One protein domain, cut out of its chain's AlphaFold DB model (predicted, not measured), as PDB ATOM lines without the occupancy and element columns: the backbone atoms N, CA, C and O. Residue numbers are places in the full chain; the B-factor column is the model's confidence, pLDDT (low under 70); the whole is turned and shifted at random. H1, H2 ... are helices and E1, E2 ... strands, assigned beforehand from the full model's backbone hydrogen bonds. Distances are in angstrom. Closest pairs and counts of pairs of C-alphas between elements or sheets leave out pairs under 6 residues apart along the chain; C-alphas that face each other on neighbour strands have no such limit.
ATOM      1  N   SER A   9     -37.131  14.799  14.518       97.62
ATOM      2  CA  SER A   9     -37.422  14.552  13.097       97.62
ATOM      3  C   SER A   9     -36.338  15.120  12.184       97.62
ATOM      4  O   SER A   9     -35.858  14.411  11.314       97.62
ATOM      5  N   HIS A  10     -35.882  16.347  12.452       97.44
ATOM      6  CA  HIS A  10     -34.778  16.963  11.710       97.44
ATOM      7  C   HIS A  10     -33.489  16.134  11.792       97.44
ATOM      8  O   HIS A  10     -32.832  15.901  10.786       97.44
ATOM      9  N   LEU A  11     -33.145  15.627  12.980       98.00
ATOM     10  CA  LEU A  11     -31.965  14.772  13.147       98.00
ATOM     11  C   LEU A  11     -32.129  13.387  12.488       98.00
ATOM     12  O   LEU A  11     -31.133  12.786  12.094       98.00
ATOM     13  N   ILE A  12     -33.359  12.877  12.355       98.00
ATOM     14  CA  ILE A  12     -33.648  11.663  11.574       98.00
ATOM     15  C   ILE A  12     -33.456  11.933  10.076       98.00
ATOM     16  O   ILE A  12     -32.810  11.138   9.401       98.00
ATOM     17  N   ASP A  13     -33.975  13.054   9.568       97.19
ATOM     18  CA  ASP A  13     -33.880  13.423   8.147       97.19
ATOM     19  C   ASP A  13     -32.421  13.609   7.687       97.19
ATOM     20  O   ASP A  13     -32.105  13.419   6.513       97.19
ATOM     21  N   LEU A  14     -31.524  13.937   8.623       96.81
ATOM     22  CA  LEU A  14     -30.080  14.062   8.406       96.81
ATOM     23  C   LEU A  14     -29.281  12.768   8.644       96.81
ATOM     24  O   LEU A  14     -28.054  12.815   8.621       96.81
ATOM     25  N   ASP A  15     -29.943  11.635   8.896       97.44
ATOM     26  CA  ASP A  15     -29.297  10.353   9.231       97.44
ATOM     27  C   ASP A  15     -28.349  10.449  10.446       97.44
ATOM     28  O   ASP A  15     -27.292   9.822  10.519       97.44
ATOM     29  N   LEU A  16     -28.722  11.274  11.430       97.44
ATOM     30  CA  LEU A  16     -28.023  11.367  12.715       97.44
ATOM     31  C   LEU A  16     -28.714  10.527  13.790       97.44
ATOM     32  O   LEU A  16     -28.050  10.078  14.723       97.44
ATOM     33  N   LEU A  17     -30.023  10.270  13.649       98.00
ATOM     34  CA  LEU A  17     -30.780   9.373  14.524       98.00
ATOM     35  C   LEU A  17     -31.490   8.245  13.762       98.00
ATOM     36  O   LEU A  17     -32.177   8.487  12.774       98.00
ATOM     37  N   HIS A  18     -31.423   7.021  14.286       96.12
ATOM     38  CA  HIS A  18     -32.108   5.857  13.735       96.12
ATOM     39  C   HIS A  18     -33.641   6.006  13.874       96.12
ATOM     40  O   HIS A  18     -34.154   6.055  15.003       96.12
ATOM     41  N   PRO A  19     -34.428   5.961  12.775       95.69
ATOM     42  CA  PRO A  19     -35.877   6.174  12.820       95.69
ATOM     43  C   PRO A  19     -36.612   5.202  13.755       95.69
ATOM     44  O   PRO A  19     -37.456   5.608  14.555       95.69
ATOM     45  N   ALA A  20     -36.273   3.906  13.701       93.19
ATOM     46  CA  ALA A  20     -36.914   2.895  14.547       93.19
ATOM     47  C   ALA A  20     -36.605   3.078  16.046       93.19
ATOM     48  O   ALA A  20     -37.525   3.010  16.865       93.19
ATOM     49  N   ALA A  21     -35.348   3.356  16.421       91.94
ATOM     50  CA  ALA A  21     -34.974   3.641  17.807       91.94
ATOM     51  C   ALA A  21     -35.671   4.912  18.315       91.94
ATOM     52  O   ALA A  21     -36.276   4.910  19.389       91.94
ATOM     53  N   ALA A  22     -35.711   5.964  17.493       94.50
ATOM     54  CA  ALA A  22     -36.461   7.172  17.805       94.50
ATOM     55  C   ALA A  22     -37.956   6.895  17.999       94.50
ATOM     56  O   ALA A  22     -38.553   7.384  18.961       94.50
ATOM     57  N   HIS A  23     -38.567   6.060  17.157       94.44
ATOM     58  CA  HIS A  23     -39.981   5.705  17.270       94.44
ATOM     59  C   HIS A  23     -40.319   4.962  18.578       94.44
ATOM     60  O   HIS A  23     -41.369   5.234  19.179       94.44
ATOM     61  N   LYS A  24     -39.424   4.085  19.070       92.12
ATOM     62  CA  LYS A  24     -39.559   3.423  20.390       92.12
ATOM     63  C   LYS A  24     -39.682   4.448  21.528       92.12
ATOM     64  O   LYS A  24     -40.359   4.195  22.523       92.12
ATOM     65  N   HIS A  25     -39.095   5.634  21.360       93.19
ATOM     66  CA  HIS A  25     -39.083   6.711  22.351       93.19
ATOM     67  C   HIS A  25     -39.934   7.931  21.973       93.19
ATOM     68  O   HIS A  25     -39.774   8.991  22.578       93.19
ATOM     69  N   ARG A  26     -40.899   7.791  21.051       94.38
ATOM     70  CA  ARG A  26     -41.770   8.897  20.595       94.38
ATOM     71  C   ARG A  26     -42.460   9.676  21.719       94.38
ATOM     72  O   ARG A  26     -42.589  10.893  21.642       94.38
ATOM     73  N   GLY A  27     -42.819   9.004  22.816       93.81
ATOM     74  CA  GLY A  27     -43.403   9.652  24.000       93.81
ATOM     75  C   GLY A  27     -42.472  10.658  24.695       93.81
ATOM     76  O   GLY A  27     -42.942  11.510  25.441       93.81
ATOM     77  N   LYS A  28     -41.159  10.590  24.436       93.81
ATOM     78  CA  LYS A  28     -40.138  11.507  24.962       93.81
ATOM     79  C   LYS A  28     -39.747  12.607  23.966       93.81
ATOM     80  O   LYS A  28     -39.047  13.531  24.367       93.81
ATOM     81  N   HIS A  29     -40.196  12.565  22.704       95.25
ATOM     82  CA  HIS A  29     -39.717  13.473  21.644       95.25
ATOM     83  C   HIS A  29     -39.907  14.946  21.972       95.25
ATOM     84  O   HIS A  29     -38.966  15.716  21.822       95.25
ATOM     85  N   LYS A  30     -41.082  15.338  22.482       95.31
ATOM     86  CA  LYS A  30     -41.320  16.727  22.906       95.31
ATOM     87  C   LYS A  30     -40.250  17.183  23.898       95.31
ATOM     88  O   LYS A  30     -39.646  18.235  23.721       95.31
ATOM     89  N   ARG A  31     -39.989  16.354  24.910       94.81
ATOM     90  CA  ARG A  31     -38.995  16.643  25.938       94.81
ATOM     91  C   ARG A  31     -37.579  16.687  25.365       94.81
ATOM     92  O   ARG A  31     -36.787  17.523  25.777       94.81
ATOM     93  N   PHE A  32     -37.258  15.807  24.423       95.62
ATOM     94  CA  PHE A  32     -35.949  15.814  23.783       95.62
ATOM     95  C   PHE A  32     -35.739  17.050  22.906       95.62
ATOM     96  O   PHE A  32     -34.678  17.661  22.982       95.62
ATOM     97  N   ASN A  33     -36.762  17.482  22.166       95.94
ATOM     98  CA  ASN A  33     -36.727  18.730  21.405       95.94
ATOM     99  C   ASN A  33     -36.491  19.935  22.323       95.94
ATOM    100  O   ASN A  33     -35.666  20.782  22.007       95.94
ATOM    101  N   GLU A  34     -37.169  20.013  23.472       94.38
ATOM    102  CA  GLU A  34     -36.924  21.083  24.451       94.38
ATOM    103  C   GLU A  34     -35.440  21.137  24.852       94.38
ATOM    104  O   GLU A  34     -34.816  22.189  24.754       94.38
ATOM    105  N   ILE A  35     -34.852  19.992  25.209       93.62
ATOM    106  CA  ILE A  35     -33.452  19.907  25.646       93.62
ATOM    107  C   ILE A  35     -32.476  20.256  24.506       93.62
ATOM    108  O   ILE A  35     -31.547  21.030  24.735       93.62
ATOM    109  N   LEU A  36     -32.697  19.748  23.284       94.62
ATOM    110  CA  LEU A  36     -31.880  20.074  22.099       94.62
ATOM    111  C   LEU A  36     -31.793  21.588  21.868       94.62
ATOM    112  O   LEU A  36     -30.738  22.114  21.527       94.62
ATOM    113  N   ASN A  37     -32.893  22.300  22.122       93.56
ATOM    114  CA  ASN A  37     -32.974  23.748  21.952       93.56
ATOM    115  C   ASN A  37     -32.575  24.531  23.219       93.56
ATOM    116  O   ASN A  37     -32.651  25.755  23.234       93.56
ATOM    117  N   GLY A  38     -32.105  23.862  24.280       89.19
ATOM    118  CA  GLY A  38     -31.721  24.502  25.544       89.19
ATOM    119  C   GLY A  38     -32.902  25.078  26.331       89.19
ATOM    120  O   GLY A  38     -32.739  26.051  27.061       89.19
ATOM    121  N   VAL A  39     -34.095  24.507  26.165       88.69
ATOM    122  CA  VAL A  39     -35.330  24.948  26.814       88.69
ATOM    123  C   VAL A  39     -35.743  23.964  27.912       88.69
ATOM    124  O   VAL A  39     -35.686  22.741  27.766       88.69
ATOM    125  N   GLY A  40     -36.244  24.509  29.020       83.06
ATOM    126  CA  GLY A  40     -36.792  23.732  30.128       83.06
ATOM    127  C   GLY A  40     -35.723  23.242  31.103       83.06
ATOM    128  O   GLY A  40     -34.653  23.824  31.226       83.06
ATOM    129  N   LYS A  41     -36.049  22.192  31.864       83.62
ATOM    130  CA  LYS A  41     -35.141  21.653  32.889       83.62
ATOM    131  C   LYS A  41     -33.905  20.982  32.254       83.62
ATOM    132  O   LYS A  41     -33.982  20.595  31.086       83.62
ATOM    133  N   PRO A  42     -32.833  20.737  33.021       84.12
ATOM    134  CA  PRO A  42     -31.761  19.820  32.635       84.12
ATOM    135  C   PRO A  42     -32.278  18.418  32.246       84.12
ATOM    136  O   PRO A  42     -33.389  18.015  32.623       84.12
ATOM    137  N   ALA A  43     -31.491  17.683  31.462       85.94
ATOM    138  CA  ALA A  43     -31.784  16.294  31.120       85.94
ATOM    139  C   ALA A  43     -31.545  15.386  32.337       85.94
ATOM    140  O   ALA A  43     -30.696  15.659  33.177       85.94
ATOM    141  N   LEU A  44     -32.285  14.284  32.437       86.69
ATOM    142  CA  LEU A  44     -31.924  13.199  33.353       86.69
ATOM    143  C   LEU A  44     -30.830  12.327  32.719       86.69
ATOM    144  O   LEU A  44     -30.824  12.158  31.501       86.69
ATOM    145  N   GLU A  45     -29.985  11.684  33.531       83.75
ATOM    146  CA  GLU A  45     -28.969  10.714  33.066       83.75
ATOM    147  C   GLU A  45     -29.582   9.671  32.118       83.75
ATOM    148  O   GLU A  45     -29.131   9.498  30.988       83.75
ATOM    149  N   SER A  46     -30.723   9.092  32.507       86.00
ATOM    150  CA  SER A  46     -31.457   8.121  31.687       86.00
ATOM    151  C   SER A  46     -32.001   8.687  30.374       86.00
ATOM    152  O   SER A  46     -32.240   7.935  29.432       86.00
ATOM    153  N   GLN A  47     -32.243   9.999  30.289       91.81
ATOM    154  CA  GLN A  47     -32.659  10.651  29.046       91.81
ATOM    155  C   GLN A  47     -31.482  10.806  28.094       91.81
ATOM    156  O   GLN A  47     -31.675  10.605  26.901       91.81
ATOM    157  N   VAL A  48     -30.291  11.113  28.610       92.06
ATOM    158  CA  VAL A  48     -29.090  11.213  27.781       92.06
ATOM    159  C   VAL A  48     -28.662   9.856  27.252       92.06
ATOM    160  O   VAL A  48     -28.464   9.716  26.050       92.06
ATOM    161  N   THR A  49     -28.607   8.833  28.103       91.44
ATOM    162  CA  THR A  49     -28.236   7.488  27.648       91.44
ATOM    163  C   THR A  49     -29.255   6.954  26.641       91.44
ATOM    164  O   THR A  49     -28.856   6.479  25.585       91.44
ATOM    165  N   THR A  50     -30.563   7.169  26.866       93.38
ATOM    166  CA  THR A  50     -31.607   6.890  25.852       93.38
ATOM    167  C   THR A  50     -31.385   7.684  24.557       93.38
ATOM    168  O   THR A  50     -31.691   7.198  23.473       93.38
ATOM    169  N   PHE A  51     -30.927   8.936  24.643       96.12
ATOM    170  CA  PHE A  51     -30.682   9.759  23.462       96.12
ATOM    171  C   PHE A  51     -29.530   9.215  22.616       96.12
ATOM    172  O   PHE A  51     -29.667   9.106  21.400       96.12
ATOM    173  N   MET A  52     -28.450   8.784  23.267       96.62
ATOM    174  CA  MET A  52     -27.279   8.210  22.605       96.62
ATOM    175  C   MET A  52     -27.572   6.883  21.901       96.62
ATOM    176  O   MET A  52     -27.030   6.650  20.829       96.62
ATOM    177  N   THR A  53     -28.472   6.043  22.428       94.94
ATOM    178  CA  THR A  53     -28.866   4.790  21.744       94.94
ATOM    179  C   THR A  53     -29.693   5.007  20.482       94.94
ATOM    180  O   THR A  53     -30.100   4.048  19.836       94.94
ATOM    181  N   MET A  54     -30.050   6.251  20.165       97.06
ATOM    182  CA  MET A  54     -30.708   6.573  18.906       97.06
ATOM    183  C   MET A  54     -29.716   7.013  17.838       97.06
ATOM    184  O   MET A  54     -30.159   7.221  16.719       97.06
ATOM    185  N   PHE A  55     -28.430   7.196  18.147       97.94
ATOM    186  CA  PHE A  55     -27.449   7.651  17.163       97.94
ATOM    187  C   PHE A  55     -27.325   6.647  16.013       97.94
ATOM    188  O   PHE A  55     -27.479   5.448  16.209       97.94
ATOM    189  N   THR A  56     -27.068   7.151  14.810       97.12
ATOM    190  CA  THR A  56     -26.789   6.331  13.622       97.12
ATOM    191  C   THR A  56     -25.729   7.013  12.759       97.12
ATOM    192  O   THR A  56     -25.263   8.115  13.078       97.12
ATOM    193  N   GLY A  57     -25.325   6.343  11.681       95.00
ATOM    194  CA  GLY A  57     -24.495   6.919  10.631       95.00
ATOM    195  C   GLY A  57     -23.184   7.501  11.162       95.00
ATOM    196  O   GLY A  57     -22.501   6.913  12.003       95.00
ATOM    197  N   SER A  58     -22.817   8.682  10.665       95.56
ATOM    198  CA  SER A  58     -21.561   9.349  11.044       95.56
ATOM    199  C   SER A  58     -21.492   9.719  12.531       95.56
ATOM    200  O   SER A  58     -20.408   9.677  13.118       95.56
ATOM    201  N   LEU A  59     -22.636  10.031  13.154       98.00
ATOM    202  CA  LEU A  59     -22.710  10.386  14.568       98.00
ATOM    203  C   LEU A  59     -22.376   9.186  15.454       98.00
ATOM    204  O   LEU A  59     -21.491   9.288  16.302       98.00
ATOM    205  N   GLU A  60     -23.043   8.049  15.252       97.94
ATOM    206  CA  GLU A  60     -22.774   6.845  16.046       97.94
ATOM    207  C   GLU A  60     -21.322   6.397  15.887       97.94
ATOM    208  O   GLU A  60     -20.625   6.180  16.879       97.94
ATOM    209  N   GLN A  61     -20.824   6.357  14.649       97.50
ATOM    210  CA  GLN A  61     -19.451   5.948  14.365       97.50
ATOM    211  C   GLN A  61     -18.414   6.857  15.036       97.50
ATOM    212  O   GLN A  61     -17.371   6.375  15.482       97.50
ATOM    213  N   ALA A  62     -18.689   8.160  15.164       98.06
ATOM    214  CA  ALA A  62     -17.824   9.079  15.897       98.06
ATOM    215  C   ALA A  62     -17.775   8.752  17.397       98.06
ATOM    216  O   ALA A  62     -16.691   8.720  17.985       98.06
ATOM    217  N   VAL A  63     -18.929   8.462  18.003       98.19
ATOM    218  CA  VAL A  63     -19.033   8.110  19.427       98.19
ATOM    219  C   VAL A  63     -18.395   6.744  19.708       98.19
ATOM    220  O   VAL A  63     -17.585   6.622  20.628       98.19
ATOM    221  N   VAL A  64     -18.680   5.731  18.886       98.38
ATOM    222  CA  VAL A  64     -18.083   4.389  18.992       98.38
ATOM    223  C   VAL A  64     -16.566   4.460  18.853       98.38
ATOM    224  O   VAL A  64     -15.839   3.907  19.681       98.38
ATOM    225  N   ARG A  65     -16.068   5.173  17.836       98.44
ATOM    226  CA  ARG A  65     -14.629   5.357  17.622       98.44
ATOM    227  C   ARG A  65     -13.977   6.060  18.801       98.44
ATOM    228  O   ARG A  65     -12.889   5.650  19.204       98.44
ATOM    229  N   PHE A  66     -14.616   7.095  19.343       98.12
ATOM    230  CA  PHE A  66     -14.127   7.799  20.523       98.12
ATOM    231  C   PHE A  66     -13.954   6.840  21.706       98.12
ATOM    232  O   PHE A  66     -12.859   6.752  22.262       98.12
ATOM    233  N   PHE A  67     -14.987   6.058  22.030       98.12
ATOM    234  CA  PHE A  67     -14.935   5.085  23.120       98.12
ATOM    235  C   PHE A  67     -13.887   3.993  22.896       98.12
ATOM    236  O   PHE A  67     -13.079   3.734  23.789       98.12
ATOM    237  N   CYS A  68     -13.836   3.403  21.701       98.12
ATOM    238  CA  CYS A  68     -12.845   2.375  21.387       98.12
ATOM    239  C   CYS A  68     -11.417   2.920  21.502       98.12
ATOM    240  O   CYS A  68     -10.571   2.305  22.144       98.12
ATOM    241  N   THR A  69     -11.163   4.107  20.940       97.50
ATOM    242  CA  THR A  69      -9.838   4.743  20.969       97.50
ATOM    243  C   THR A  69      -9.404   5.051  22.395       97.50
ATOM    244  O   THR A  69      -8.284   4.716  22.773       97.50
ATOM    245  N   ALA A  70     -10.288   5.649  23.200       94.38
ATOM    246  CA  ALA A  70      -9.977   5.990  24.582       94.38
ATOM    247  C   ALA A  70      -9.601   4.749  25.399       94.38
ATOM    248  O   ALA A  70      -8.633   4.776  26.154       94.38
ATOM    249  N   ALA A  71     -10.342   3.654  25.218       93.50
ATOM    250  CA  ALA A  71     -10.163   2.433  25.995       93.50
ATOM    251  C   ALA A  71      -9.117   1.459  25.412       93.50
ATOM    252  O   ALA A  71      -8.931   0.357  25.938       93.50
ATOM    253  N   GLY A  72      -8.459   1.829  24.306       95.69
ATOM    254  CA  GLY A  72      -7.514   0.967  23.595       95.69
ATOM    255  C   GLY A  72      -8.155  -0.290  22.991       95.69
ATOM    256  O   GLY A  72      -7.489  -1.319  22.870       95.69
ATOM    257  N   ALA A  73      -9.445  -0.240  22.658       95.94
ATOM    258  CA  ALA A  73     -10.149  -1.299  21.940       95.94
ATOM    259  C   ALA A  73     -10.021  -1.119  20.418       95.94
ATOM    260  O   ALA A  73      -9.876  -0.004  19.913       95.94
ATOM    261  N   ALA A  74     -10.118  -2.223  19.676       95.00
ATOM    262  CA  ALA A  74     -10.159  -2.173  18.220       95.00
ATOM    263  C   ALA A  74     -11.494  -1.579  17.748       95.00
ATOM    264  O   ALA A  74     -12.562  -2.039  18.146       95.00
ATOM    265  N   PHE A  75     -11.421  -0.570  16.885       96.62
ATOM    266  CA  PHE A  75     -12.589   0.017  16.239       96.62
ATOM    267  C   PHE A  75     -12.839  -0.645  14.879       96.62
ATOM    268  O   PHE A  75     -11.917  -0.752  14.066       96.62
ATOM    269  N   THR A  76     -14.094  -0.999  14.603       95.19
ATOM    270  CA  THR A  76     -14.588  -1.342  13.263       95.19
ATOM    271  C   THR A  76     -15.907  -0.620  13.008       95.19
ATOM    272  O   THR A  76     -16.596  -0.216  13.943       95.19
ATOM    273  N   THR A  77     -16.267  -0.450  11.736       93.62
ATOM    274  CA  THR A  77     -17.506   0.239  11.335       93.62
ATOM    275  C   THR A  77     -18.777  -0.560  11.615       93.62
ATOM    276  O   THR A  77     -19.872  -0.031  11.477       93.62
ATOM    277  N   GLU A  78     -18.642  -1.834  11.979       93.81
ATOM    278  CA  GLU A  78     -19.753  -2.731  12.317       93.81
ATOM    279  C   GLU A  78     -20.174  -2.619  13.789       93.81
ATOM    280  O   GLU A  78     -21.201  -3.170  14.190       93.81
ATOM    281  N   LEU A  79     -19.377  -1.923  14.607       96.50
ATOM    282  CA  LEU A  79     -19.705  -1.676  16.003       96.50
ATOM    283  C   LEU A  79     -20.796  -0.612  16.126       96.50
ATOM    284  O   LEU A  79     -20.803   0.379  15.394       96.50
ATOM    285  N   GLN A  80     -21.667  -0.803  17.114       95.69
ATOM    286  CA  GLN A  80     -22.791   0.080  17.428       95.69
ATOM    287  C   GLN A  80     -22.927   0.288  18.939       95.69
ATOM    288  O   GLN A  80     -22.293  -0.418  19.734       95.69
ATOM    289  N   ILE A  81     -23.753   1.251  19.344       95.75
ATOM    290  CA  ILE A  81     -24.022   1.559  20.750       95.75
ATOM    291  C   ILE A  81     -25.441   1.147  21.100       95.75
ATOM    292  O   ILE A  81     -26.410   1.646  20.540       95.75
ATOM    293  N   ILE A  82     -25.564   0.316  22.129       94.38
ATOM    294  CA  ILE A  82     -26.858  -0.048  22.706       94.38
ATOM    295  C   ILE A  82     -26.914   0.326  24.186       94.38
ATOM    296  O   ILE A  82     -25.893   0.567  24.836       94.38
ATOM    297  N   SER A  83     -28.122   0.368  24.748       92.94
ATOM    298  CA  SER A  83     -28.275   0.534  26.200       92.94
ATOM    299  C   SER A  83     -27.875  -0.749  26.924       92.94
ATOM    300  O   SER A  83     -28.114  -1.850  26.421       92.94
ATOM    301  N   GLY A  84     -27.387  -0.650  28.162       91.44
ATOM    302  CA  GLY A  84     -27.199  -1.860  28.972       91.44
ATOM    303  C   GLY A  84     -28.513  -2.585  29.289       91.44
ATOM    304  O   GLY A  84     -28.507  -3.787  29.536       91.44
ATOM    305  N   GLY A  85     -29.659  -1.894  29.231       88.81
ATOM    306  CA  GLY A  85     -30.988  -2.511  29.308       88.81
ATOM    307  C   GLY A  85     -31.286  -3.448  28.139       88.81
ATOM    308  O   GLY A  85     -31.792  -4.551  28.354       88.81
ATOM    309  N   GLU A  86     -30.947  -3.020  26.925       88.69
ATOM    310  CA  GLU A  86     -31.061  -3.819  25.704       88.69
ATOM    311  C   GLU A  86     -30.069  -4.984  25.716       88.69
ATOM    312  O   GLU A  86     -30.477  -6.128  25.524       88.69
ATOM    313  N   PHE A  87     -28.811  -4.731  26.087       90.81
ATOM    314  CA  PHE A  87     -27.812  -5.789  26.243       90.81
ATOM    315  C   PHE A  87     -28.222  -6.843  27.284       90.81
ATOM    316  O   PHE A  87     -28.080  -8.037  27.051       90.81
ATOM    317  N   ARG A  88     -28.795  -6.432  28.423       86.81
ATOM    318  CA  ARG A  88     -29.309  -7.377  29.427       86.81
ATOM    319  C   ARG A  88     -30.479  -8.198  28.891       86.81
ATOM    320  O   ARG A  88     -30.596  -9.379  29.205       86.81
ATOM    321  N   SER A  89     -31.380  -7.582  28.122       85.56
ATOM    322  CA  SER A  89     -32.520  -8.318  27.563       85.56
ATOM    323  C   SER A  89     -32.069  -9.492  26.684       85.56
ATOM    324  O   SER A  89     -32.747 -10.514  26.646       85.56
ATOM    325  N   ASP A  90     -30.875  -9.392  26.095       85.19
ATOM    326  CA  ASP A  90     -30.231 -10.421  25.282       85.19
ATOM    327  C   ASP A  90     -29.674 -11.632  26.075       85.19
ATOM    328  O   ASP A  90     -29.518 -12.695  25.483       85.19
ATOM    329  N   SER A  91     -29.440 -11.550  27.399       73.38
ATOM    330  CA  SER A  91     -28.836 -12.641  28.209       73.38
ATOM    331  C   SER A  91     -29.762 -13.390  29.170       73.38
ATOM    332  O   SER A  91     -29.289 -14.213  29.948       73.38
ATOM    333  N   THR A  92     -31.078 -13.154  29.161       70.44
ATOM    334  CA  THR A  92     -32.058 -13.730  30.125       70.44
ATOM    335  C   THR A  92     -31.827 -13.394  31.607       70.44
ATOM    336  O   THR A  92     -32.584 -13.852  32.466       70.44
ATOM    337  N   MET A  93     -30.831 -12.570  31.941       69.31
ATOM    338  CA  MET A  93     -30.500 -12.267  33.332       69.31
ATOM    339  C   MET A  93     -31.573 -11.421  34.023       69.31
ATOM    340  O   MET A  93     -32.078 -10.433  33.487       69.31
ATOM    341  N   SER A  94     -31.892 -11.789  35.266       60.97
ATOM    342  CA  SER A  94     -32.948 -11.161  36.075       60.97
ATOM    343  C   SER A  94     -32.483  -9.933  36.867       60.97
ATOM    344  O   SER A  94     -33.299  -9.251  37.495       60.97
ATOM    345  N   THR A  95     -31.181  -9.621  36.850       67.56
ATOM    346  CA  THR A  95     -30.632  -8.489  37.602       67.56
ATOM    347  C   THR A  95     -31.215  -7.165  37.115       67.56
ATOM    348  O   THR A  95     -31.202  -6.830  35.931       67.56
ATOM    349  N   ARG A  96     -31.752  -6.357  38.038       68.75
ATOM    350  CA  ARG A  96     -32.351  -5.058  37.686       68.75
ATOM    351  C   ARG A  96     -31.318  -4.009  37.276       68.75
ATOM    352  O   ARG A  96     -31.703  -3.020  36.654       68.75
ATOM    353  N   ARG A  97     -30.046  -4.210  37.618       78.00
ATOM    354  CA  ARG A  97     -28.969  -3.244  37.380       78.00
ATOM    355  C   ARG A  97     -28.370  -3.459  35.998       78.00
ATOM    356  O   ARG A  97     -28.240  -4.593  35.552       78.00
ATOM    357  N   THR A  98     -28.001  -2.368  35.348       86.25
ATOM    358  CA  THR A  98     -27.341  -2.372  34.044       86.25
ATOM    359  C   THR A  98     -26.272  -1.295  34.038       86.25
ATOM    360  O   THR A  98     -26.398  -0.296  34.749       86.25
ATOM    361  N   ILE A  99     -25.230  -1.504  33.241       89.88
ATOM    362  CA  ILE A  99     -24.373  -0.409  32.793       89.88
ATOM    363  C   ILE A  99     -25.182   0.514  31.872       89.88
ATOM    364  O   ILE A  99     -26.212   0.100  31.330       89.88
ATOM    365  N   ASP A 100     -24.770   1.765  31.725       92.38
ATOM    366  CA  ASP A 100     -25.542   2.736  30.951       92.38
ATOM    367  C   ASP A 100     -25.552   2.415  29.451       92.38
ATOM    368  O   ASP A 100     -26.623   2.300  28.843       92.38
ATOM    369  N   LEU A 101     -24.369   2.222  28.864       96.38
ATOM    370  CA  LEU A 101     -24.192   1.937  27.441       96.38
ATOM    371  C   LEU A 101     -23.194   0.798  27.224       96.38
ATOM    372  O   LEU A 101     -22.278   0.585  28.020       96.38
ATOM    373  N   VAL A 102     -23.348   0.100  26.104       96.94
ATOM    374  CA  VAL A 102     -22.425  -0.943  25.655       96.94
ATOM    375  C   VAL A 102     -22.110  -0.713  24.182       96.94
ATOM    376  O   VAL A 102     -23.017  -0.553  23.368       96.94
ATOM    377  N   VAL A 103     -20.822  -0.706  23.847       97.81
ATOM    378  CA  VAL A 103     -20.343  -0.813  22.468       97.81
ATOM    379  C   VAL A 103     -20.295  -2.291  22.115       97.81
ATOM    380  O   VAL A 103     -19.594  -3.058  22.782       97.81
ATOM    381  N   VAL A 104     -21.033  -2.687  21.083       96.44
ATOM    382  CA  VAL A 104     -21.210  -4.092  20.704       96.44
ATOM    383  C   VAL A 104     -20.940  -4.324  19.224       96.44
ATOM    384  O   VAL A 104     -21.223  -3.468  18.388       96.44
ATOM    385  N   GLY A 105     -20.428  -5.510  18.910       94.19
ATOM    386  CA  GLY A 105     -20.535  -6.128  17.591       94.19
ATOM    387  C   GLY A 105     -21.691  -7.130  17.552       94.19
ATOM    388  O   GLY A 105     -22.223  -7.524  18.594       94.19
ATOM    389  N   ARG A 106     -22.074  -7.558  16.348       87.62
ATOM    390  CA  ARG A 106     -23.071  -8.618  16.151       87.62
ATOM    391  C   ARG A 106     -22.411 -10.000  16.130       87.62
ATOM    392  O   ARG A 106     -21.400 -10.182  15.464       87.62
ATOM    393  N   ASN A 107     -23.013 -10.964  16.828       80.50
ATOM    394  CA  ASN A 107     -22.650 -12.387  16.754       80.50
ATOM    395  C   ASN A 107     -23.356 -13.114  15.602       80.50
ATOM    396  O   ASN A 107     -22.871 -14.138  15.128       80.50
ATOM    397  N   ASP A 108     -24.519 -12.614  15.181       79.19
ATOM    398  CA  ASP A 108     -25.317 -13.169  14.092       79.19
ATOM    399  C   ASP A 108     -26.148 -12.085  13.389       79.19
ATOM    400  O   ASP A 108     -26.237 -10.952  13.863       79.19
ATOM    401  N   ASP A 109     -26.801 -12.453  12.286       78.38
ATOM    402  CA  ASP A 109     -27.680 -11.573  11.502       78.38
ATOM    403  C   ASP A 109     -29.166 -11.676  11.905       78.38
ATOM    404  O   ASP A 109     -30.048 -11.250  11.160       78.38
ATOM    405  N   LYS A 110     -29.489 -12.280  13.057       78.31
ATOM    406  CA  LYS A 110     -30.883 -12.535  13.460       78.31
ATOM    407  C   LYS A 110     -31.477 -11.368  14.233       78.31
ATOM    408  O   LYS A 110     -30.778 -10.680  14.963       78.31
ATOM    409  N   ASP A 111     -32.784 -11.162  14.152       78.56
ATOM    410  CA  ASP A 111     -33.416 -10.153  15.002       78.56
ATOM    411  C   ASP A 111     -33.161 -10.461  16.488       78.56
ATOM    412  O   ASP A 111     -33.377 -11.605  16.902       78.56
ATOM    413  N   PRO A 112     -32.713  -9.473  17.292       76.50
ATOM    414  CA  PRO A 112     -32.430  -9.698  18.697       76.50
ATOM    415  C   PRO A 112     -33.667 -10.183  19.452       76.50
ATOM    416  O   PRO A 112     -34.665  -9.465  19.566       76.50
ATOM    417  N   VAL A 113     -33.593 -11.395  19.996       79.56
ATOM    418  CA  VAL A 113     -34.607 -11.968  20.884       79.56
ATOM    419  C   VAL A 113     -34.027 -12.196  22.271       79.56
ATOM    420  O   VAL A 113     -32.823 -12.377  22.447       79.56
ATOM    421  N   ALA A 114     -34.891 -12.180  23.285       79.31
ATOM    422  CA  ALA A 114     -34.442 -12.348  24.656       79.31
ATOM    423  C   ALA A 114     -33.741 -13.704  24.846       79.31
ATOM    424  O   ALA A 114     -34.326 -14.748  24.558       79.31
ATOM    425  N   GLY A 115     -32.500 -13.675  25.338       77.38
ATOM    426  CA  GLY A 115     -31.672 -14.869  25.519       77.38
ATOM    427  C   GLY A 115     -30.947 -15.378  24.276       77.38
ATOM    428  O   GLY A 115     -30.361 -16.455  24.336       77.38
ATOM    429  N   GLY A 116     -31.001 -14.652  23.157       78.75
ATOM    430  CA  GLY A 116     -30.371 -15.076  21.910       78.75
ATOM    431  C   GLY A 116     -28.858 -14.855  21.845       78.75
ATOM    432  O   GLY A 116     -28.215 -15.429  20.970       78.75
ATOM    433  N   LEU A 117     -28.280 -14.096  22.786       84.38
ATOM    434  CA  LEU A 117     -26.846 -13.787  22.850       84.38
ATOM    435  C   LEU A 117     -26.312 -13.170  21.544       84.38
ATOM    436  O   LEU A 117     -25.204 -13.474  21.095       84.38
ATOM    437  N   HIS A 118     -27.095 -12.283  20.937       87.75
ATOM    438  CA  HIS A 118     -26.817 -11.660  19.643       87.75
ATOM    439  C   HIS A 118     -25.647 -10.672  19.680       87.75
ATOM    440  O   HIS A 118     -25.085 -10.343  18.634       87.75
ATOM    441  N   TRP A 119     -25.271 -10.195  20.868       91.62
ATOM    442  CA  TRP A 119     -24.291  -9.124  21.026       91.62
ATOM    443  C   TRP A 119     -22.947  -9.609  21.572       91.62
ATOM    444  O   TRP A 119     -22.886 -10.327  22.575       91.62
ATOM    445  N   HIS A 120     -21.861  -9.138  20.952       93.12
ATOM    446  CA  HIS A 120     -20.498  -9.255  21.468       93.12
ATOM    447  C   HIS A 120     -20.043  -7.915  22.060       93.12
ATOM    448  O   HIS A 120     -19.837  -6.966  21.299       93.12
ATOM    449  N   PRO A 121     -19.897  -7.789  23.389       95.25
ATOM    450  CA  PRO A 121     -19.464  -6.538  23.994       95.25
ATOM    451  C   PRO A 121     -17.975  -6.283  23.748       95.25
ATOM    452  O   PRO A 121     -17.136  -7.155  23.946       95.25
ATOM    453  N   VAL A 122     -17.643  -5.052  23.362       96.94
ATOM    454  CA  VAL A 122     -16.258  -4.585  23.178       96.94
ATOM    455  C   VAL A 122     -15.870  -3.616  24.288       96.94
ATOM    456  O   VAL A 122     -14.786  -3.709  24.871       96.94
ATOM    457  N   ALA A 123     -16.770  -2.688  24.607       97.50
ATOM    458  CA  ALA A 123     -16.589  -1.743  25.694       97.50
ATOM    459  C   ALA A 123     -17.908  -1.487  26.423       97.50
ATOM    460  O   ALA A 123     -18.976  -1.466  25.815       97.50
ATOM    461  N   ALA A 124     -17.825  -1.246  27.723       96.31
ATOM    462  CA  ALA A 124     -18.941  -0.887  28.575       96.31
ATOM    463  C   ALA A 124     -18.705   0.517  29.143       96.31
ATOM    464  O   ALA A 124     -17.609   0.831  29.613       96.31
ATOM    465  N   VAL A 125     -19.721   1.374  29.075       95.00
ATOM    466  CA  VAL A 125     -19.613   2.787  29.451       95.00
ATOM    467  C   VAL A 125     -20.582   3.084  30.580       95.00
ATOM    468  O   VAL A 125     -21.792   2.934  30.419       95.00
ATOM    469  N   GLU A 126     -20.046   3.552  31.703       91.12
ATOM    470  CA  GLU A 126     -20.845   4.145  32.771       91.12
ATOM    471  C   GLU A 126     -20.825   5.669  32.602       91.12
ATOM    472  O   GLU A 126     -19.770   6.311  32.658       91.12
ATOM    473  N   ALA A 127     -21.999   6.248  32.364       88.50
ATOM    474  CA  ALA A 127     -22.197   7.658  32.074       88.50
ATOM    475  C   ALA A 127     -22.631   8.383  33.348       88.50
ATOM    476  O   ALA A 127     -23.719   8.157  33.862       88.50
ATOM    477  N   LYS A 128     -21.795   9.284  33.874       81.56
ATOM    478  CA  LYS A 128     -22.047   9.948  35.158       81.56
ATOM    479  C   LYS A 128     -22.163  11.454  35.077       81.56
ATOM    480  O   LYS A 128     -21.244  12.178  34.695       81.56
ATOM    481  N   TYR A 129     -23.254  11.927  35.668       76.38
ATOM    482  CA  TYR A 129     -23.612  13.332  35.777       76.38
ATOM    483  C   TYR A 129     -23.732  13.784  37.225       76.38
ATOM    484  O   TYR A 129     -24.777  14.210  37.695       76.38
ATOM    485  N   GLY A 130     -22.673  13.639  38.009       63.28
ATOM    486  CA  GLY A 130     -22.758  14.025  39.429       63.28
ATOM    487  C   GLY A 130     -23.275  12.933  40.370       63.28
ATOM    488  O   GLY A 130     -22.993  13.025  41.558       63.28
ATOM    489  N   ALA A 131     -23.949  11.893  39.865       67.00
ATOM    490  CA  ALA A 131     -24.502  10.822  40.691       67.00
ATOM    491  C   ALA A 131     -23.409  10.007  41.406       67.00
ATOM    492  O   ALA A 131     -22.418   9.611  40.791       67.00
ATOM    493  N   TRP A 132     -23.601   9.752  42.702       64.12
ATOM    494  CA  TRP A 132     -22.727   8.884  43.493       64.12
ATOM    495  C   TRP A 132     -22.723   7.473  42.901       64.12
ATOM    496  O   TRP A 132     -23.788   6.967  42.533       64.12
ATOM    497  N   VAL A 133     -21.565   6.799  42.864       67.38
ATOM    498  CA  VAL A 133     -21.621   5.337  42.741       67.38
ATOM    499  C   VAL A 133     -22.265   4.846  44.011       67.38
ATOM    500  O   VAL A 133     -21.855   5.270  45.081       67.38
ATOM    501  N   ASN A 134     -23.338   4.070  43.878       56.62
ATOM    502  CA  ASN A 134     -24.263   3.695  44.951       56.62
ATOM    503  C   ASN A 134     -23.574   3.236  46.259       56.62
ATOM    504  O   ASN A 134     -23.477   2.045  46.528       56.62
ATOM    505  N   ALA A 135     -23.136   4.204  47.060       45.41
ATOM    506  CA  ALA A 135     -22.556   4.088  48.393       45.41
ATOM    507  C   ALA A 135     -23.313   4.998  49.381       45.41
ATOM    508  O   ALA A 135     -23.282   4.770  50.586       45.41
ATOM    509  N   GLY A 136     -24.066   5.989  48.875       38.62
ATOM    510  CA  GLY A 136     -24.886   6.899  49.685       38.62
ATOM    511  C   GLY A 136     -26.156   6.273  50.278       38.62
ATOM    512  O   GLY A 136     -26.642   6.762  51.291       38.62
ATOM    513  N   ASN A 137     -26.661   5.176  49.697       39.94
ATOM    514  CA  ASN A 137     -27.832   4.427  50.190       39.94
ATOM    515  C   ASN A 137     -27.448   3.102  50.874       39.94
ATOM    516  O   ASN A 137     -28.267   2.191  50.967       39.94
ATOM    517  N   LYS A 179     -13.563  -3.654  27.646       96.94
ATOM    518  CA  LYS A 179     -12.999  -2.406  28.168       96.94
ATOM    519  C   LYS A 179     -14.041  -1.613  28.940       96.94
ATOM    520  O   LYS A 179     -15.195  -1.562  28.541       96.94
ATOM    521  N   PHE A 180     -13.632  -0.938  30.009       94.19
ATOM    522  CA  PHE A 180     -14.548  -0.173  30.849       94.19
ATOM    523  C   PHE A 180     -14.218   1.311  30.799       94.19
ATOM    524  O   PHE A 180     -13.070   1.718  30.980       94.19
ATOM    525  N   ILE A 181     -15.235   2.122  30.528       93.50
ATOM    526  CA  ILE A 181     -15.107   3.557  30.297       93.50
ATOM    527  C   ILE A 181     -15.961   4.306  31.304       93.50
ATOM    528  O   ILE A 181     -17.142   4.021  31.485       93.50
ATOM    529  N   TRP A 182     -15.350   5.302  31.932       90.06
ATOM    530  CA  TRP A 182     -16.019   6.201  32.847       90.06
ATOM    531  C   TRP A 182     -16.200   7.568  32.197       90.06
ATOM    532  O   TRP A 182     -15.236   8.323  32.073       90.06
ATOM    533  N   LEU A 183     -17.427   7.892  31.796       89.19
ATOM    534  CA  LEU A 183     -17.752   9.130  31.088       89.19
ATOM    535  C   LEU A 183     -18.342  10.169  32.051       89.19
ATOM    536  O   LEU A 183     -19.395   9.937  32.640       89.19
ATOM    537  N   GLY A 184     -17.681  11.320  32.230       84.44
ATOM    538  CA  GLY A 184     -18.121  12.344  33.192       84.44
ATOM    539  C   GLY A 184     -17.729  13.798  32.883       84.44
ATOM    540  O   GLY A 184     -17.195  14.123  31.835       84.44
ATOM    541  N   GLU A 185     -17.991  14.723  33.812       73.62
ATOM    542  CA  GLU A 185     -17.832  16.189  33.628       73.62
ATOM    543  C   GLU A 185     -16.379  16.721  33.653       73.62
ATOM    544  O   GLU A 185     -16.155  17.926  33.649       73.62
ATOM    545  N   GLY A 186     -15.363  15.855  33.668       56.03
ATOM    546  CA  GLY A 186     -14.006  16.295  33.321       56.03
ATOM    547  C   GLY A 186     -13.258  17.152  34.334       56.03
ATOM    548  O   GLY A 186     -12.535  18.075  33.972       56.03
ATOM    549  N   LYS A 187     -13.280  16.758  35.605       52.91
ATOM    550  CA  LYS A 187     -12.088  16.943  36.434       52.91
ATOM    551  C   LYS A 187     -11.647  15.566  36.918       52.91
ATOM    552  O   LYS A 187     -12.409  14.907  37.625       52.91
ATOM    553  N   ARG A 188     -10.414  15.148  36.589       50.97
ATOM    554  CA  ARG A 188      -9.638  14.176  37.391       50.97
ATOM    555  C   ARG A 188      -9.380  14.846  38.748       50.97
ATOM    556  O   ARG A 188      -8.306  15.373  38.993       50.97
ATOM    557  N   ALA A 189     -10.444  15.062  39.519       45.56
ATOM    558  CA  ALA A 189     -10.539  16.260  40.350       45.56
ATOM    559  C   ALA A 189      -9.766  16.163  41.661       45.56
ATOM    560  O   ALA A 189      -9.583  17.183  42.311       45.56
ATOM    561  N   VAL A 190      -9.364  14.964  42.080       46.00
ATOM    562  CA  VAL A 190      -8.740  14.760  43.385       46.00
ATOM    563  C   VAL A 190      -7.837  13.530  43.311       46.00
ATOM    564  O   VAL A 190      -8.272  12.467  42.856       46.00
ATOM    565  N   GLU A 191      -6.590  13.671  43.755       48.19
ATOM    566  CA  GLU A 191      -5.692  12.538  44.004       48.19
ATOM    567  C   GLU A 191      -6.399  11.488  44.885       48.19
ATOM    568  O   GLU A 191      -7.076  11.826  45.854       48.19
ATOM    569  N   GLY A 192      -6.299  10.205  44.524       48.84
ATOM    570  CA  GLY A 192      -6.897   9.097  45.289       48.84
ATOM    571  C   GLY A 192      -8.395   8.830  45.060       48.84
ATOM    572  O   GLY A 192      -8.940   7.897  45.654       48.84
ATOM    573  N   LEU A 193      -9.068   9.602  44.193       49.72
ATOM    574  CA  LEU A 193     -10.488   9.410  43.843       49.72
ATOM    575  C   LEU A 193     -10.745   8.947  42.400       49.72
ATOM    576  O   LEU A 193     -11.894   8.735  42.007       49.72
ATOM    577  N   GLY A 194      -9.683   8.780  41.609       53.62
ATOM    578  CA  GLY A 194      -9.768   8.230  40.258       53.62
ATOM    579  C   GLY A 194     -10.587   9.076  39.263       53.62
ATOM    580  O   GLY A 194     -10.830  10.265  39.495       53.62
ATOM    581  N   PRO A 195     -11.037   8.475  38.141       52.03
ATOM    582  CA  PRO A 195     -11.880   9.104  37.111       52.03
ATOM    583  C   PRO A 195     -13.191   9.717  37.618       52.03
ATOM    584  O   PRO A 195     -13.856  10.457  36.894       52.03
ATOM    585  N   TRP A 196     -13.607   9.364  38.833       55.53
ATOM    586  CA  TRP A 196     -14.980   9.518  39.305       55.53
ATOM    587  C   TRP A 196     -15.170  10.716  40.239       55.53
ATOM    588  O   TRP A 196     -16.302  11.165  40.443       55.53
ATOM    589  N   GLY A 197     -14.080  11.247  40.803       55.50
ATOM    590  CA  GLY A 197     -14.122  12.284  41.837       55.50
ATOM    591  C   GLY A 197     -14.748  11.789  43.151       55.50
ATOM    592  O   GLY A 197     -14.689  10.605  43.465       55.50
ATOM    593  N   LEU A 198     -15.381  12.698  43.910       54.16
ATOM    594  CA  LEU A 198     -16.020  12.501  45.238       54.16
ATOM    595  C   LEU A 198     -17.181  11.487  45.292       54.16
ATOM    596  O   LEU A 198     -18.015  11.558  46.184       54.16
ATOM    597  N   LYS A 199     -17.296  10.590  44.316       63.03
ATOM    598  CA  LYS A 199     -18.490   9.767  44.099       63.03
ATOM    599  C   LYS A 199     -18.300   8.308  44.480       63.03
ATOM    600  O   LYS A 199     -19.314   7.634  44.615       63.03
ATOM    601  N   GLY A 200     -17.052   7.847  44.617       71.94
ATOM    602  CA  GLY A 200     -16.670   6.548  45.187       71.94
ATOM    603  C   GLY A 200     -16.448   6.602  46.696       71.94
ATOM    604  O   GLY A 200     -16.583   7.660  47.304       71.94
ATOM    605  N   LEU A 201     -16.072   5.467  47.294       75.38
ATOM    606  CA  LEU A 201     -15.615   5.420  48.687       75.38
ATOM    607  C   LEU A 201     -14.426   6.372  48.885       75.38
ATOM    608  O   LEU A 201     -13.472   6.325  48.106       75.38
ATOM    609  N   HIS A 202     -14.470   7.192  49.931       77.00
ATOM    610  CA  HIS A 202     -13.441   8.170  50.291       77.00
ATOM    611  C   HIS A 202     -12.854   7.845  51.683       77.00
ATOM    612  O   HIS A 202     -13.569   7.284  52.510       77.00
ATOM    613  N   PRO A 203     -11.588   8.194  52.006       81.50
ATOM    614  CA  PRO A 203     -10.997   7.990  53.343       81.50
ATOM    615  C   PRO A 203     -11.878   8.417  54.525       81.50
ATOM    616  O   PRO A 203     -11.938   7.737  55.546       81.50
ATOM    617  N   GLY A 204     -12.626   9.510  54.365       79.19
ATOM    618  CA  GLY A 204     -13.579  10.001  55.369       79.19
ATOM    619  C   GLY A 204     -14.784   9.085  55.642       79.19
ATOM    620  O   GLY A 204     -15.497   9.306  56.619       79.19
ATOM    621  N   ASP A 205     -15.016   8.059  54.823       77.75
ATOM    622  CA  ASP A 205     -16.113   7.105  54.997       77.75
ATOM    623  C   ASP A 205     -15.743   5.912  55.890       77.75
ATOM    624  O   ASP A 205     -16.627   5.140  56.267       77.75
ATOM    625  N   ALA A 206     -14.468   5.780  56.277       79.88
ATOM    626  CA  ALA A 206     -13.943   4.624  57.006       79.88
ATOM    627  C   ALA A 206     -14.716   4.285  58.288       79.88
ATOM    628  O   ALA A 206     -14.959   3.118  58.576       79.88
ATOM    629  N   ALA A 207     -15.144   5.305  59.038       78.56
ATOM    630  CA  ALA A 207     -15.911   5.126  60.271       78.56
ATOM    631  C   ALA A 207     -17.432   5.004  60.045       78.56
ATOM    632  O   ALA A 207     -18.169   4.707  60.983       78.56
ATOM    633  N   ARG A 208     -17.920   5.282  58.830       74.12
ATOM    634  CA  ARG A 208     -19.356   5.378  58.506       74.12
ATOM    635  C   ARG A 208     -19.885   4.155  57.768       74.12
ATOM    636  O   ARG A 208     -21.077   3.877  57.854       74.12
ATOM    637  N   ILE A 209     -19.026   3.471  57.016       70.00
ATOM    638  CA  ILE A 209     -19.415   2.393  56.108       70.00
ATOM    639  C   ILE A 209     -18.890   1.050  56.644       70.00
ATOM    640  O   ILE A 209     -17.679   0.813  56.613       70.00
ATOM    641  N   PRO A 210     -19.768   0.142  57.112       67.25
ATOM    642  CA  PRO A 210     -19.385  -1.239  57.403       67.25
ATOM    643  C   PRO A 210     -18.729  -1.889  56.177       67.25
ATOM    644  O   PRO A 210     -19.204  -1.691  55.067       67.25
ATOM    645  N   GLY A 211     -17.634  -2.632  56.354       70.50
ATOM    646  CA  GLY A 211     -16.903  -3.265  55.242       70.50
ATOM    647  C   GLY A 211     -15.983  -2.330  54.440       70.50
ATOM    648  O   GLY A 211     -15.316  -2.783  53.511       70.50
ATOM    649  N   TYR A 212     -15.869  -1.047  54.816       76.75
ATOM    650  CA  TYR A 212     -14.977  -0.085  54.151       76.75
ATOM    651  C   TYR A 212     -13.537  -0.594  54.002       76.75
ATOM    652  O   TYR A 212     -12.941  -0.441  52.937       76.75
ATOM    653  N   ALA A 213     -12.983  -1.208  55.055       77.25
ATOM    654  CA  ALA A 213     -11.594  -1.668  55.087       77.25
ATOM    655  C   ALA A 213     -11.266  -2.689  53.981       77.25
ATOM    656  O   ALA A 213     -10.131  -2.740  53.521       77.25
ATOM    657  N   GLU A 214     -12.256  -3.456  53.522       75.62
ATOM    658  CA  GLU A 214     -12.108  -4.415  52.423       75.62
ATOM    659  C   GLU A 214     -12.508  -3.801  51.078       75.62
ATOM    660  O   GLU A 214     -11.868  -4.027  50.049       75.62
ATOM    661  N   ALA A 215     -13.561  -2.985  51.082       74.75
ATOM    662  CA  ALA A 215     -14.121  -2.366  49.892       74.75
ATOM    663  C   ALA A 215     -13.207  -1.318  49.267       74.75
ATOM    664  O   ALA A 215     -13.076  -1.252  48.046       74.75
ATOM    665  N   TYR A 216     -12.605  -0.468  50.100       80.50
ATOM    666  CA  TYR A 216     -11.812   0.657  49.636       80.50
ATOM    667  C   TYR A 216     -10.555   0.191  48.891       80.50
ATOM    668  O   TYR A 216     -10.373   0.651  47.766       80.50
ATOM    669  N   PRO A 217      -9.759  -0.780  49.386       81.94
ATOM    670  CA  PRO A 217      -8.664  -1.355  48.604       81.94
ATOM    671  C   PRO A 217      -9.120  -1.978  47.278       81.94
ATOM    672  O   PRO A 217      -8.497  -1.729  46.248       81.94
ATOM    673  N   LYS A 218     -10.235  -2.728  47.265       81.38
ATOM    674  CA  LYS A 218     -10.793  -3.298  46.021       81.38
ATOM    675  C   LYS A 218     -11.206  -2.205  45.036       81.38
ATOM    676  O   LYS A 218     -10.955  -2.326  43.843       81.38
ATOM    677  N   GLN A 219     -11.801  -1.121  45.533       82.75
ATOM    678  CA  GLN A 219     -12.151   0.037  44.720       82.75
ATOM    679  C   GLN A 219     -10.886   0.686  44.149       82.75
ATOM    680  O   GLN A 219     -10.874   0.984  42.963       82.75
ATOM    681  N   GLN A 220      -9.838   0.874  44.960       82.62
ATOM    682  CA  GLN A 220      -8.562   1.450  44.521       82.62
ATOM    683  C   GLN A 220      -7.892   0.605  43.420       82.62
ATOM    684  O   GLN A 220      -7.398   1.155  42.443       82.62
ATOM    685  N   ALA A 221      -7.953  -0.725  43.515       83.19
ATOM    686  CA  ALA A 221      -7.463  -1.606  42.454       83.19
ATOM    687  C   ALA A 221      -8.336  -1.533  41.184       83.19
ATOM    688  O   ALA A 221      -7.829  -1.468  40.067       83.19
ATOM    689  N   ALA A 222      -9.661  -1.490  41.347       84.88
ATOM    690  CA  ALA A 222     -10.602  -1.403  40.233       84.88
ATOM    691  C   ALA A 222     -10.441  -0.112  39.406       84.88
ATOM    692  O   ALA A 222     -10.710  -0.132  38.207       84.88
ATOM    693  N   ILE A 223      -9.984   1.000  40.005       81.06
ATOM    694  CA  ILE A 223      -9.823   2.305  39.319       81.06
ATOM    695  C   ILE A 223      -8.994   2.181  38.058       81.06
ATOM    696  O   ILE A 223      -9.349   2.752  37.031       81.06
ATOM    697  N   GLU A 224      -7.902   1.436  38.148       83.94
ATOM    698  CA  GLU A 224      -6.909   1.324  37.085       83.94
ATOM    699  C   GLU A 224      -7.475   0.630  35.841       83.94
ATOM    700  O   GLU A 224      -6.951   0.797  34.743       83.94
ATOM    701  N   SER A 225      -8.585  -0.099  35.994       89.69
ATOM    702  CA  SER A 225      -9.286  -0.768  34.896       89.69
ATOM    703  C   SER A 225     -10.306   0.128  34.183       89.69
ATOM    704  O   SER A 225     -10.754  -0.210  33.087       89.69
ATOM    705  N   TRP A 226     -10.682   1.265  34.777       90.00
ATOM    706  CA  TRP A 226     -11.609   2.222  34.174       90.00
ATOM    707  C   TRP A 226     -10.852   3.303  33.407       90.00
ATOM    708  O   TRP A 226     -10.053   4.050  33.968       90.00
ATOM    709  N   THR A 227     -11.179   3.463  32.129       91.19
ATOM    710  CA  THR A 227     -10.657   4.552  31.303       91.19
ATOM    711  C   THR A 227     -11.470   5.832  31.547       91.19
ATOM    712  O   THR A 227     -12.650   5.866  31.188       91.19
ATOM    713  N   PRO A 228     -10.888   6.898  32.133       87.75
ATOM    714  CA  PRO A 228     -11.559   8.192  32.269       87.75
ATOM    715  C   PRO A 228     -11.737   8.869  30.909       87.75
ATOM    716  O   PRO A 228     -10.752   9.076  30.204       87.75
ATOM    717  N   VAL A 229     -12.951   9.325  30.612       89.25
ATOM    718  CA  VAL A 229     -13.243  10.249  29.505       89.25
ATOM    719  C   VAL A 229     -14.263  11.298  29.932       89.25
ATOM    720  O   VAL A 229     -14.956  11.153  30.947       89.25
ATOM    721  N   THR A 230     -14.374  12.375  29.161       88.19
ATOM    722  CA  THR A 230     -15.228  13.511  29.503       88.19
ATOM    723  C   THR A 230     -16.325  13.786  28.481       88.19
ATOM    724  O   THR A 230     -16.168  13.539  27.285       88.19
ATOM    725  N   TRP A 231     -17.434  14.374  28.943       89.06
ATOM    726  CA  TRP A 231     -18.490  14.883  28.059       89.06
ATOM    727  C   TRP A 231     -17.974  15.960  27.096       89.06
ATOM    728  O   TRP A 231     -18.489  16.084  25.988       89.06
ATOM    729  N   GLY A 232     -16.947  16.717  27.503       88.81
ATOM    730  CA  GLY A 232     -16.267  17.692  26.649       88.81
ATOM    731  C   GLY A 232     -15.523  17.029  25.491       88.81
ATOM    732  O   GLY A 232     -15.788  17.358  24.341       88.81
ATOM    733  N   GLU A 233     -14.667  16.046  25.779       92.75
ATOM    734  CA  GLU A 233     -13.911  15.299  24.758       92.75
ATOM    735  C   GLU A 233     -14.835  14.551  23.787       92.75
ATOM    736  O   GLU A 233     -14.615  14.572  22.573       92.75
ATOM    737  N   LEU A 234     -15.902  13.933  24.309       95.44
ATOM    738  CA  LEU A 234     -16.931  13.311  23.477       95.44
ATOM    739  C   LEU A 234     -17.622  14.355  22.590       95.44
ATOM    740  O   LEU A 234     -17.833  14.122  21.401       95.44
ATOM    741  N   GLY A 235     -17.947  15.520  23.156       95.00
ATOM    742  CA  GLY A 235     -18.557  16.614  22.413       95.00
ATOM    743  C   GLY A 235     -17.676  17.112  21.272       95.00
ATOM    744  O   GLY A 235     -18.160  17.271  20.156       95.00
ATOM    745  N   GLU A 236     -16.371  17.259  21.497       95.25
ATOM    746  CA  GLU A 236     -15.426  17.604  20.433       95.25
ATOM    747  C   GLU A 236     -15.361  16.542  19.331       95.25
ATOM    748  O   GLU A 236     -15.259  16.882  18.150       95.25
ATOM    749  N   ALA A 237     -15.411  15.254  19.689       97.06
ATOM    750  CA  ALA A 237     -15.444  14.171  18.708       97.06
ATOM    751  C   ALA A 237     -16.703  14.248  17.827       97.06
ATOM    752  O   ALA A 237     -16.595  14.121  16.606       97.06
ATOM    753  N   ILE A 238     -17.862  14.536  18.426       97.81
ATOM    754  CA  ILE A 238     -19.129  14.744  17.712       97.81
ATOM    755  C   ILE A 238     -19.052  15.982  16.812       97.81
ATOM    756  O   ILE A 238     -19.372  15.898  15.628       97.81
ATOM    757  N   THR A 239     -18.580  17.119  17.331       97.56
ATOM    758  CA  THR A 239     -18.445  18.361  16.555       97.56
ATOM    759  C   THR A 239     -17.513  18.191  15.359       97.56
ATOM    760  O   THR A 239     -17.820  18.707  14.290       97.56
ATOM    761  N   ARG A 240     -16.412  17.439  15.494       97.31
ATOM    762  CA  ARG A 240     -15.510  17.145  14.366       97.31
ATOM    763  C   ARG A 240     -16.157  16.277  13.286       97.31
ATOM    764  O   ARG A 240     -15.797  16.423  12.123       97.31
ATOM    765  N   ALA A 241     -17.046  15.362  13.663       95.81
ATOM    766  CA  ALA A 241     -17.650  14.413  12.732       95.81
ATOM    767  C   ALA A 241     -18.888  14.971  12.019       95.81
ATOM    768  O   ALA A 241     -19.036  14.773  10.818       95.81
ATOM    769  N   VAL A 242     -19.762  15.653  12.761       95.50
ATOM    770  CA  VAL A 242     -21.062  16.130  12.263       95.50
ATOM    771  C   VAL A 242     -21.007  17.615  11.901       95.50
ATOM    772  O   VAL A 242     -21.483  18.014  10.842       95.50
ATOM    773  N   GLY A 243     -20.381  18.436  12.750       93.94
ATOM    774  CA  GLY A 243     -20.348  19.890  12.598       93.94
ATOM    775  C   GLY A 243     -21.729  20.560  12.671       93.94
ATOM    776  O   GLY A 243     -22.749  19.926  12.933       93.94
ATOM    777  N   GLY A 244     -21.744  21.876  12.459       94.94
ATOM    778  CA  GLY A 244     -22.975  22.656  12.316       94.94
ATOM    779  C   GLY A 244     -23.843  22.791  13.581       94.94
ATOM    780  O   GLY A 244     -23.470  22.331  14.667       94.94
ATOM    781  N   PRO A 245     -25.013  23.442  13.443       95.69
ATOM    782  CA  PRO A 245     -25.965  23.652  14.537       95.69
ATOM    783  C   PRO A 245     -26.471  22.350  15.179       95.69
ATOM    784  O   PRO A 245     -26.787  22.318  16.369       95.69
ATOM    785  N   GLU A 246     -26.533  21.259  14.416       96.50
ATOM    786  CA  GLU A 246     -26.968  19.945  14.885       96.50
ATOM    787  C   GLU A 246     -25.989  19.361  15.899       96.50
ATOM    788  O   GLU A 246     -26.414  18.902  16.963       96.50
ATOM    789  N   ALA A 247     -24.682  19.412  15.610       96.56
ATOM    790  CA  ALA A 247     -23.671  18.958  16.555       96.56
ATOM    791  C   ALA A 247     -23.715  19.788  17.842       96.56
ATOM    792  O   ALA A 247     -23.654  19.228  18.932       96.56
ATOM    793  N   GLU A 248     -23.885  21.108  17.742       95.00
ATOM    794  CA  GLU A 248     -24.024  21.977  18.915       95.00
ATOM    795  C   GLU A 248     -25.252  21.619  19.764       95.00
ATOM    796  O   GLU A 248     -25.154  21.551  20.993       95.00
ATOM    797  N   ALA A 249     -26.398  21.346  19.132       95.56
ATOM    798  CA  ALA A 249     -27.619  20.923  19.816       95.56
ATOM    799  C   ALA A 249     -27.457  19.549  20.489       95.56
ATOM    800  O   ALA A 249     -27.861  19.372  21.641       95.56
ATOM    801  N   ILE A 250     -26.815  18.592  19.812       96.50
ATOM    802  CA  ILE A 250     -26.504  17.269  20.367       96.50
ATOM    803  C   ILE A 250     -25.561  17.405  21.565       96.50
ATOM    804  O   ILE A 250     -25.858  16.887  22.639       96.50
ATOM    805  N   VAL A 251     -24.456  18.141  21.435       94.31
ATOM    806  CA  VAL A 251     -23.490  18.337  22.528       94.31
ATOM    807  C   VAL A 251     -24.136  19.050  23.714       94.31
ATOM    808  O   VAL A 251     -23.919  18.660  24.863       94.31
ATOM    809  N   ARG A 252     -24.987  20.051  23.458       92.19
ATOM    810  CA  ARG A 252     -25.800  20.700  24.494       92.19
ATOM    811  C   ARG A 252     -26.682  19.689  25.217       92.19
ATOM    812  O   ARG A 252     -26.695  19.683  26.444       92.19
ATOM    813  N   PHE A 253     -27.370  18.818  24.479       93.94
ATOM    814  CA  PHE A 253     -28.187  17.760  25.067       93.94
ATOM    815  C   PHE A 253     -27.364  16.855  25.974       93.94
ATOM    816  O   PHE A 253     -27.761  16.598  27.111       93.94
ATOM    817  N   LEU A 254     -26.206  16.396  25.493       92.06
ATOM    818  CA  LEU A 254     -25.348  15.495  26.252       92.06
ATOM    819  C   LEU A 254     -24.844  16.141  27.543       92.06
ATOM    820  O   LEU A 254     -24.759  15.474  28.567       92.06
ATOM    821  N   ARG A 255     -24.557  17.443  27.527       86.56
ATOM    822  CA  ARG A 255     -24.074  18.177  28.706       86.56
ATOM    823  C   ARG A 255     -25.194  18.632  29.641       86.56
ATOM    824  O   ARG A 255     -24.943  18.873  30.819       86.56
ATOM    825  N   ALA A 256     -26.438  18.681  29.164       82.50
ATOM    826  CA  ALA A 256     -27.594  19.028  29.985       82.50
ATOM    827  C   ALA A 256     -27.887  18.000  31.091       82.50
ATOM    828  O   ALA A 256     -28.702  18.287  31.958       82.50
ATOM    829  N   GLY A 257     -27.272  16.812  31.073       66.38
ATOM    830  CA  GLY A 257     -27.421  15.823  32.142       66.38
ATOM    831  C   GLY A 257     -26.733  16.208  33.458       66.38
ATOM    832  O   GLY A 257     -27.108  15.682  34.501       66.38
TER     833      GLY A 257
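What this domain is: This is residues 9 to 137 and 179 to 257 of the 262 residues of an uncharacterized protein of Pseudarthrobacter sp. BIM B-2242 (UniProt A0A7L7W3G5). What is the main picture? A strongly twisted sheet of five strands has H4 and H5 over one face and the short H6 over the other, and the helical hairpin of H8 and H9 packs on H5 through H8. H1, H2 and H3 lie toward one end of the longest axis, H7 and the unnamed residues 185 to 211 toward the other. What is it built of? The 208 printed residues hold nine named helices and five named strands, in the order H1 H2 H3 H4 H5 E1 H6 E2 E3 E4 H7 E5 H8 H9; the sheet, E1 E2 E3 E4 E5, is mixed, and so is the class. The whole is compact, with a radius of gyration of the C-alphas of 17.8 A and spans of 55 by 40 by 32 A.

Where its parts are: Where are the strands? E1 is residues 80 to 83, E2 101 to 106, E3 119 to 127, E4 179 to 184 and E5 226 to 230. E3, 20.2 A long, begins at C-alpha 119 (-24.291, -9.124, 21.026) and bends by 76 degrees at residue 122. Where are the helices? H5, residues 57 to 70, is 20.2 A long; H1 is 9 to 13, H2 19 to 24, H3 26 to 36, H4 45 to 52, H6 84 to 89, H7 212 to 223, H8 231 to 242 and H9 244 to 255, ending at C-alpha 255 (-24.074, 18.177, 28.706).

How they stand to each other: How do the strands pair? E1 and E2 are antiparallel (N 80 to O 104, 3.0 A), as is the hairpin E2 and E3 (N 103 to O 123, 2.8 A); E3 and E4 are parallel (N 124 to O 179, 2.8 A), as are E4 and E5 (N 227 to O 180, 2.8 A). E4, H7 and E5 form a strand-helix-strand unit, two parallel neighbours with a helix between, its crossover right-handed. What is on the sheet? It has three layers, helices on both faces: H4, H5 and H8 on one, H6 on the other; the closest C-alphas of H5 and E1 are Val 64 and Gln 80, 6.6 A. How do the other helices stand? H8 touches H5 at a steep tilt of 41 degrees, opposite ways, and H9 at a shallow 21 degrees; residues 249 to 253 of H9 alone touch H3. Every O i to N i+4 pair is within hydrogen-bond range in H1, H2, H4, H5, H6, H8 and H9, but 5 of 7 in H3 and 7 of 8 in H7.

The domain as a whole: How large is it? The two C-alphas farthest apart, of Asp 13 and Ala 207, are 55.8 A apart. Where is it cut or uncertain? Residues 138 to 178 are not printed, and C-alphas 137 and 179 are 27.4 A apart; residues 93 to 96, 130 to 137, 186 to 199, 210 and 257 have pLDDT under 70.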